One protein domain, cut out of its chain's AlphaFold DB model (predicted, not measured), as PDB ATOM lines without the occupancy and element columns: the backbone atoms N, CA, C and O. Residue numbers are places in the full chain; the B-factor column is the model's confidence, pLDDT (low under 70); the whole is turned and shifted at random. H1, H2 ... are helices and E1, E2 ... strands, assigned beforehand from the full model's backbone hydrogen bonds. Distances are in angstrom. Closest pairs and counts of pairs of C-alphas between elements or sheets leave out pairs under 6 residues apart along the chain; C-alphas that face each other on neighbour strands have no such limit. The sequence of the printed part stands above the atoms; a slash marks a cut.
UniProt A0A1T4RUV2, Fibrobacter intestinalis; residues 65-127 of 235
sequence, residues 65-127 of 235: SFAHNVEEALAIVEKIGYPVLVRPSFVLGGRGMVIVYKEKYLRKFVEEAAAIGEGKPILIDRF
ATOM      1  N   SER A  65     330.018 396.907 473.787       84.44
ATOM      2  CA  SER A  65     329.486 397.130 472.443       84.44
ATOM      3  C   SER A  65     329.798 395.951 471.521       84.44
ATOM      4  O   SER A  65     330.630 395.104 471.842       84.44
ATOM      5  N   PHE A  66     329.095 395.872 470.395       89.44
ATOM      6  CA  PHE A  66     329.283 394.825 469.396       89.44
ATOM      7  C   PHE A  66     330.124 395.349 468.233       89.44
ATOM      8  O   PHE A  66     329.866 396.442 467.738       89.44
ATOM      9  N   ALA A  67     331.083 394.541 467.792       91.06
ATOM     10  CA  ALA A  67     331.886 394.767 466.597       91.06
ATOM     11  C   ALA A  67     331.675 393.646 465.577       91.06
ATOM     12  O   ALA A  67     331.469 392.493 465.957       91.06
ATOM     13  N   HIS A  68     331.795 393.969 464.295       90.19
ATOM     14  CA  HIS A  68     331.737 393.009 463.186       90.19
ATOM     15  C   HIS A  68     333.075 392.886 462.452       90.19
ATOM     16  O   HIS A  68     333.288 391.943 461.697       90.19
ATOM     17  N   ASN A  69     333.979 393.837 462.672       91.12
ATOM     18  CA  ASN A  69     335.308 393.899 462.079       91.12
ATOM     19  C   ASN A  69     336.307 394.496 463.083       91.12
ATOM     20  O   ASN A  69     335.945 394.913 464.190       91.12
ATOM     21  N   VAL A  70     337.581 394.494 462.703       93.62
ATOM     22  CA  VAL A  70     338.691 394.950 463.544       93.62
ATOM     23  C   VAL A  70     338.573 396.439 463.862       93.62
ATOM     24  O   VAL A  70     338.845 396.862 464.979       93.62
ATOM     25  N   GLU A  71     338.138 397.235 462.903       94.94
ATOM     26  CA  GLU A  71     338.064 398.686 462.964       94.94
ATOM     27  C   GLU A  71     336.982 399.126 463.955       94.94
ATOM     28  O   GLU A  71     337.237 399.955 464.828       94.94
ATOM     29  N   GLU A  72     335.805 398.497 463.899       94.00
ATOM     30  CA  GLU A  72     334.751 398.648 464.905       94.00
ATOM     31  C   GLU A  72     335.245 398.227 466.287       94.00
ATOM     32  O   GLU A  72     335.010 398.932 467.272       94.00
ATOM     33  N   ALA A  73     335.965 397.104 466.370       93.12
ATOM     34  CA  ALA A  73     336.507 396.621 467.629       93.12
ATOM     35  C   ALA A  73     337.469 397.634 468.263       93.12
ATOM     36  O   ALA A  73     337.358 397.929 469.452       93.12
ATOM     37  N   LEU A  74     338.372 398.212 467.472       94.69
ATOM     38  CA  LEU A  74     339.321 399.223 467.933       94.69
ATOM     39  C   LEU A  74     338.620 400.505 468.370       94.69
ATOM     40  O   LEU A  74     338.905 401.000 469.457       94.69
ATOM     41  N   ALA A  75     337.643 400.981 467.597       93.94
ATOM     42  CA  ALA A  75     336.858 402.161 467.954       93.94
ATOM     43  C   ALA A  75     336.071 401.976 469.266       93.94
ATOM     44  O   ALA A  75     335.833 402.938 470.002       93.94
ATOM     45  N   ILE A  76     335.647 400.747 469.581       91.62
ATOM     46  CA  ILE A  76     335.050 400.419 470.881       91.62
ATOM     47  C   ILE A  76     336.115 400.474 471.973       91.62
ATOM     48  O   ILE A  76     335.895 401.120 473.000       91.62
ATOM     49  N   VAL A  77     337.271 399.838 471.761       91.62
ATOM     50  CA  VAL A  77     338.340 399.797 472.765       91.62
ATOM     51  C   VAL A  77     338.948 401.167 473.049       91.62
ATOM     52  O   VAL A  77     339.258 401.440 474.202       91.62
ATOM     53  N   GLU A  78     339.026 402.077 472.083       91.19
ATOM     54  CA  GLU A  78     339.429 403.468 472.340       91.19
ATOM     55  C   GLU A  78     338.516 404.167 473.358       91.19
ATOM     56  O   GLU A  78     338.975 404.991 474.148       91.19
ATOM     57  N   LYS A  79     337.225 403.814 473.387       89.25
ATOM     58  CA  LYS A  79     336.245 404.407 474.309       89.25
ATOM     59  C   LYS A  79     336.259 403.753 475.688       89.25
ATOM     60  O   LYS A  79     336.054 404.442 476.685       89.25
ATOM     61  N   ILE A  80     336.438 402.432 475.754       85.75
ATOM     62  CA  ILE A  80     336.320 401.664 477.011       85.75
ATOM     63  C   ILE A  80     337.678 401.340 477.660       85.75
ATOM     64  O   ILE A  80     337.741 401.088 478.863       85.75
ATOM     65  N   GLY A  81     338.763 401.370 476.883       87.06
ATOM     66  CA  GLY A  81     340.142 401.047 477.258       87.06
ATOM     67  C   GLY A  81     340.418 399.552 477.480       87.06
ATOM     68  O   GLY A  81     339.498 398.765 477.693       87.06
ATOM     69  N   TYR A  82     341.704 399.186 477.553       84.06
ATOM     70  CA  TYR A  82     342.184 397.843 477.928       84.06
ATOM     71  C   TYR A  82     342.332 397.625 479.449       84.06
ATOM     72  O   TYR A  82     342.633 398.600 480.149       84.06
ATOM     73  N   PRO A  83     342.214 396.372 479.942       86.75
ATOM     74  CA  PRO A  83     341.895 395.173 479.162       86.75
ATOM     75  C   PRO A  83     340.405 395.013 478.862       86.75
ATOM     76  O   PRO A  83     339.538 395.535 479.564       86.75
ATOM     77  N   VAL A  84     340.115 394.264 477.799       85.62
ATOM     78  CA  VAL A  84     338.749 393.981 477.342       85.62
ATOM     79  C   VAL A  84     338.497 392.488 477.253       85.62
ATOM     80  O   VAL A  84     339.378 391.723 476.864       85.62
ATOM     81  N   LEU A  85     337.281 392.082 477.589       84.50
ATOM     82  CA  LEU A  85     336.772 390.751 477.331       84.50
ATOM     83  C   LEU A  85     336.155 390.723 475.937       84.50
ATOM     84  O   LEU A  85     335.219 391.470 475.649       84.50
ATOM     85  N   VAL A  86     336.666 389.844 475.082       85.19
ATOM     86  CA  VAL A  86     336.158 389.651 473.724       85.19
ATOM     87  C   VAL A  86     335.416 388.323 473.664       85.19
ATOM     88  O   VAL A  86     335.980 387.275 473.979       85.19
ATOM     89  N   ARG A  87     334.137 388.370 473.278       83.56
ATOM     90  CA  ARG A  87     333.239 387.213 473.212       83.56
ATOM     91  C   ARG A  87     332.532 387.146 471.858       83.56
ATOM     92  O   ARG A  87     331.608 387.925 471.620       83.56
ATOM     93  N   PRO A  88     332.875 386.180 470.996       82.38
ATOM     94  CA  PRO A  88     332.093 385.900 469.800       82.38
ATOM     95  C   PRO A  88     330.653 385.524 470.179       82.38
ATOM     96  O   PRO A  88     330.440 384.660 471.030       82.38
ATOM     97  N   SER A  89     329.653 386.154 469.557       76.56
ATOM     98  CA  SER A  89     328.231 385.917 469.885       76.56
ATOM     99  C   SER A  89     327.747 384.501 469.560       76.56
ATOM    100  O   SER A  89     326.735 384.047 470.085       76.56
ATOM    101  N   PHE A  90     328.470 383.797 468.694       71.69
ATOM    102  CA  PHE A  90     328.069 382.515 468.123       71.69
ATOM    103  C   PHE A  90     328.701 381.299 468.801       71.69
ATOM    104  O   PHE A  90     328.468 380.172 468.363       71.69
ATOM    105  N   VAL A  91     329.503 381.513 469.846       62.16
ATOM    106  CA  VAL A  91     330.148 380.435 470.596       62.16
ATOM    107  C   VAL A  91     329.503 380.304 471.975       62.16
ATOM    108  O   VAL A  91     329.341 381.275 472.710       62.16
ATOM    109  N   LEU A  92     329.114 379.075 472.328       51.50
ATOM    110  CA  LEU A  92     328.435 378.765 473.589       51.50
ATOM    111  C   LEU A  92     329.422 378.383 474.705       51.50
ATOM    112  O   LEU A  92     330.486 377.807 474.464       51.50
ATOM    113  N   GLY A  93     329.015 378.642 475.952       51.00
ATOM    114  CA  GLY A  93     329.666 378.104 477.154       51.00
ATOM    115  C   GLY A  93     331.040 378.696 477.471       51.00
ATOM    116  O   GLY A  93     331.909 377.970 477.940       51.00
ATOM    117  N   GLY A  94     331.262 379.975 477.162       52.41
ATOM    118  CA  GLY A  94     332.527 380.662 477.450       52.41
ATOM    119  C   GLY A  94     333.692 380.284 476.532       52.41
ATOM    120  O   GLY A  94     334.785 380.826 476.656       52.41
ATOM    121  N   ARG A  95     333.475 379.365 475.585       55.75
ATOM    122  CA  ARG A  95     334.511 378.960 474.636       55.75
ATOM    123  C   ARG A  95     334.815 380.109 473.682       55.75
ATOM    124  O   ARG A  95     333.908 380.793 473.222       55.75
ATOM    125  N   GLY A  96     336.097 380.305 473.390       66.94
ATOM    126  CA  GLY A  96     336.535 381.406 472.536       66.94
ATOM    127  C   GLY A  96     336.318 382.783 473.164       66.94
ATOM    128  O   GLY A  96     336.265 383.757 472.434       66.94
ATOM    129  N   MET A  97     336.160 382.884 474.485       76.81
ATOM    130  CA  MET A  97     336.296 384.164 475.175       76.81
ATOM    131  C   MET A  97     337.766 384.405 475.492       76.81
ATOM    132  O   MET A  97     338.467 383.475 475.890       76.81
ATOM    133  N   VAL A  98     338.235 385.636 475.307       78.62
ATOM    134  CA  VAL A  98     339.624 386.005 475.598       78.62
ATOM    135  C   VAL A  98     339.687 387.369 476.268       78.62
ATOM    136  O   VAL A  98     338.953 388.287 475.897       78.62
ATOM    137  N   ILE A  99     340.582 387.511 477.244       81.56
ATOM    138  CA  ILE A  99     340.945 388.819 477.795       81.56
ATOM    139  C   ILE A  99     342.090 389.363 476.955       81.56
ATOM    140  O   ILE A  99     343.121 388.712 476.786       81.56
ATOM    141  N   VAL A 100     341.905 390.561 476.421       84.94
ATOM    142  CA  VAL A 100     342.868 391.210 475.543       84.94
ATOM    143  C   VAL A 100     343.432 392.440 476.228       84.94
ATOM    144  O   VAL A 100     342.682 393.304 476.669       84.94
ATOM    145  N   TYR A 101     344.761 392.532 476.265       83.62
ATOM    146  CA  TYR A 101     345.500 393.615 476.926       83.62
ATOM    147  C   TYR A 101     346.133 394.612 475.951       83.62
ATOM    148  O   TYR A 101     346.537 395.698 476.356       83.62
ATOM    149  N   LYS A 102     346.289 394.232 474.676       87.75
ATOM    150  CA  LYS A 102     346.951 395.058 473.657       87.75
ATOM    151  C   LYS A 102     346.276 394.908 472.303       87.75
ATOM    152  O   LYS A 102     345.850 393.814 471.932       87.75
ATOM    153  N   GLU A 103     346.306 395.987 471.531       93.12
ATOM    154  CA  GLU A 103     345.752 396.082 470.178       93.12
ATOM    155  C   GLU A 103     346.168 394.942 469.254       93.12
ATOM    156  O   GLU A 103     345.311 394.322 468.629       93.12
ATOM    157  N   LYS A 104     347.462 394.604 469.214       92.50
ATOM    158  CA  LYS A 104     347.980 393.517 468.368       92.50
ATOM    159  C   LYS A 104     347.186 392.213 468.535       92.50
ATOM    160  O   LYS A 104     346.924 391.523 467.554       92.50
ATOM    161  N   TYR A 105     346.817 391.874 469.770       89.12
ATOM    162  CA  TYR A 105     346.071 390.653 470.071       89.12
ATOM    163  C   TYR A 105     344.577 390.805 469.788       89.12
ATOM    164  O   TYR A 105     343.952 389.831 469.377       89.12
ATOM    165  N   LEU A 106     344.023 392.013 469.955       91.62
ATOM    166  CA  LEU A 106     342.636 392.305 469.591       91.62
ATOM    167  C   LEU A 106     342.422 392.088 468.096       91.62
ATOM    168  O   LEU A 106     341.514 391.353 467.726       91.62
ATOM    169  N   ARG A 107     343.287 392.681 467.261       94.19
ATOM    170  CA  ARG A 107     343.233 392.551 465.797       94.19
ATOM    171  C   ARG A 107     343.229 391.086 465.385       94.19
ATOM    172  O   ARG A 107     342.264 390.621 464.792       94.19
ATOM    173  N   LYS A 108     344.252 390.345 465.825       90.12
ATOM    174  CA  LYS A 108     344.400 388.917 465.531       90.12
ATOM    175  C   LYS A 108     343.151 388.119 465.913       90.12
ATOM    176  O   LYS A 108     342.646 387.340 465.117       90.12
ATOM    177  N   PHE A 109     342.648 388.311 467.132       89.31
ATOM    178  CA  PHE A 109     341.504 387.547 467.615       89.31
ATOM    179  C   PHE A 109     340.208 387.894 466.867       89.31
ATOM    180  O   PHE A 109     339.426 387.002 466.547       89.31
ATOM    181  N   VAL A 110     339.972 389.177 466.580       90.06
ATOM    182  CA  VAL A 110     338.777 389.629 465.852       90.06
ATOM    183  C   VAL A 110     338.805 389.161 464.398       90.06
ATOM    184  O   VAL A 110     337.773 388.713 463.912       90.06
ATOM    185  N   GLU A 111     339.962 389.178 463.728       90.44
ATOM    186  CA  GLU A 111     340.134 388.619 462.375       90.44
ATOM    187  C   GLU A 111     339.800 387.123 462.341       90.44
ATOM    188  O   GLU A 111     338.997 386.679 461.520       90.44
ATOM    189  N   GLU A 112     340.364 386.350 463.274       87.25
ATOM    190  CA  GLU A 112     340.099 384.913 463.397       87.25
ATOM    191  C   GLU A 112     338.614 384.637 463.689       87.25
ATOM    192  O   GLU A 112     338.005 383.756 463.081       87.25
ATOM    193  N   ALA A 113     338.002 385.404 464.597       84.56
ATOM    194  CA  ALA A 113     336.596 385.246 464.950       84.56
ATOM    195  C   ALA A 113     335.652 385.639 463.800       84.56
ATOM    196  O   ALA A 113     334.681 384.922 463.549       84.56
ATOM    197  N   ALA A 114     335.938 386.728 463.081       83.50
ATOM    198  CA  ALA A 114     335.145 387.184 461.941       83.50
ATOM    199  C   ALA A 114     335.207 386.195 460.764       83.50
ATOM    200  O   ALA A 114     334.191 385.966 460.113       83.50
ATOM    201  N   ALA A 115     336.358 385.549 460.542       83.88
ATOM    202  CA  ALA A 115     336.510 384.508 459.523       83.88
ATOM    203  C   ALA A 115     335.696 383.236 459.830       83.88
ATOM    204  O   ALA A 115     335.251 382.543 458.919       83.88
ATOM    205  N   ILE A 116     335.494 382.908 461.112       82.00
ATOM    206  CA  ILE A 116     334.723 381.723 461.534       82.00
ATOM    207  C   ILE A 116     333.217 382.018 461.581       82.00
ATOM    208  O   ILE A 116     332.394 381.137 461.325       82.00
ATOM    209  N   GLY A 117     332.844 383.237 461.961       73.75
ATOM    210  CA  GLY A 117     331.462 383.659 462.146       73.75
ATOM    211  C   GLY A 117     331.076 384.785 461.204       73.75
ATOM    212  O   GLY A 117     330.729 385.855 461.693       73.75
ATOM    213  N   GLU A 118     331.116 384.547 459.889       76.50
ATOM    214  CA  GLU A 118     330.769 385.551 458.873       76.50
ATOM    215  C   GLU A 118     329.467 386.295 459.219       76.50
ATOM    216  O   GLU A 118     328.409 385.692 459.420       76.50
ATOM    217  N   GLY A 119     329.564 387.624 459.329       73.62
ATOM    218  CA  GLY A 119     328.443 388.517 459.636       73.62
ATOM    219  C   GLY A 119     327.919 388.454 461.076       73.62
ATOM    220  O   GLY A 119     326.967 389.163 461.399       73.62
ATOM    221  N   LYS A 120     328.505 387.633 461.955       83.56
ATOM    222  CA  LYS A 120     328.058 387.506 463.345       83.56
ATOM    223  C   LYS A 120     328.817 388.476 464.254       83.56
ATOM    224  O   LYS A 120     330.041 388.555 464.170       83.56
ATOM    225  N   PRO A 121     328.127 389.169 465.174       86.81
ATOM    226  CA  PRO A 121     328.764 390.174 466.010       86.81
ATOM    227  C   PRO A 121     329.695 389.552 467.058       86.81
ATOM    228  O   PRO A 121     329.486 388.437 467.546       86.81
ATOM    229  N   ILE A 122     330.697 390.313 467.472       88.44
ATOM    230  CA  ILE A 122     331.612 390.003 468.564       88.44
ATOM    231  C   ILE A 122     331.345 391.024 469.665       88.44
ATOM    232  O   ILE A 122     331.429 392.229 469.444       88.44
ATOM    233  N   LEU A 123     330.995 390.549 470.856       86.06
ATOM    234  CA  LEU A 123     330.835 391.410 472.019       86.06
ATOM    235  C   LEU A 123     332.213 391.786 472.557       86.06
ATOM    236  O   LEU A 123     333.027 390.909 472.846       86.06
ATOM    237  N   ILE A 124     332.432 393.079 472.747       87.12
ATOM    238  CA  ILE A 124     333.592 393.623 473.439       87.12
ATOM    239  C   ILE A 124     333.082 394.334 474.679       87.12
ATOM    240  O   ILE A 124     332.217 395.209 474.599       87.12
ATOM    241  N   ASP A 125     333.612 393.947 475.827       83.88
ATOM    242  CA  ASP A 125     333.233 394.497 477.120       83.88
ATOM    243  C   ASP A 125     334.483 394.835 477.923       83.88
ATOM    244  O   ASP A 125     335.537 394.221 477.751       83.88
ATOM    245  N   ARG A 126     334.385 395.815 478.814       82.25
ATOM    246  CA  ARG A 126     335.498 396.154 479.691       82.25
ATOM    247  C   ARG A 126     335.708 395.016 480.689       82.25
ATOM    248  O   ARG A 126     334.794 394.683 481.446       82.25
ATOM    249  N   PHE A 127     336.919 394.462 480.716       80.50
ATOM    250  CA  PHE A 127     337.289 393.462 481.712       80.50
ATOM    251  C   PHE A 127     337.572 394.154 483.050       80.50
ATOM    252  O   PHE A 127     338.185 395.228 483.091       80.50
TER     253      PHE A 127
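What this domain is: This is residues 65 to 127 of the 235 residues of a protein of Fibrobacter intestinalis (UniProt A0A1T4RUV2). A small two-layer domain: a twisted sheet of four strands makes one layer, and two helices, H1 and H2, cover one of its faces, while no helix lies over the other face. H1 covers the E1 and E4 part of the sheet, H2 mainly E2, and the two helices run opposite ways. The 63 printed residues hold two named helices and four named strands, along the chain E1, H1, E2, E3, H2, E4, with the sheet in the order E1, E4, E2, E3, antiparallel throughout. The class is mixed, helices and strands; the whole is compact and rounded, with a radius of gyration of the C-alphas of 10.2 A and spans of 25 by 22 by 19 A.

How they stand to each other: Start at E1, residues 65 to 67, an edge strand: it is the antiparallel neighbour of E4, residues 122 to 126, where N 67 and O 122 are 2.9 A apart, within hydrogen-bond range. Next comes H1, residues 70 to 80, on the sheet at a height of 8.2 A, over E1 and E4; its closest C-alphas to E4 are those of Ile 80 and Arg 126, 6.2 A apart. E2, residues 84 to 88, is the antiparallel neighbour of E4, with N 87 and O 123 at 2.8 A. E1, H1 and E2 form a split strand-helix-strand unit, two strands that run the same way with E4 between them, and its crossover is right-handed. E3, residues 98 to 100, is the other edge strand and forms a hairpin with E2; look for N 86 and O 98, 2.9 A apart. H2, residues 103 to 116, is on the same face as H1 at a height of 9.2 A, over E2 and only just over E4, on which 3 of its C-alphas fall. E3, H2 and E4 form a second split unit, with E2 between its strands, also right-handed. H1 and H2 touch, closest at the C-alphas of Val 70 and Arg 107, 5.6 A apart, at a steep tilt of 47 degrees. Every O i to N i+4 pair of H2 is within hydrogen-bond range, and 6 of 7 in H1.

Where its parts are: Find C-alpha 65 at (329.486, 397.130, 472.443), where E1 begins; it is 6.7 A long. H1 then runs 15.2 A, E2 12.9 A and E3 6.1 A. From C-alpha 103 at (345.752, 396.082, 470.178), H2 runs 20.1 A. E4, 13.3 A long, ends at C-alpha 126 at (335.498, 396.154, 479.691).

The domain as a whole: The C-alphas farthest apart are those of Glu 78 and Gly 93, at 27.6 A. The printed part has no cut and no long link. Look at residues 91 to 96 for pLDDT under 70; the mean of the printed part is 83.6.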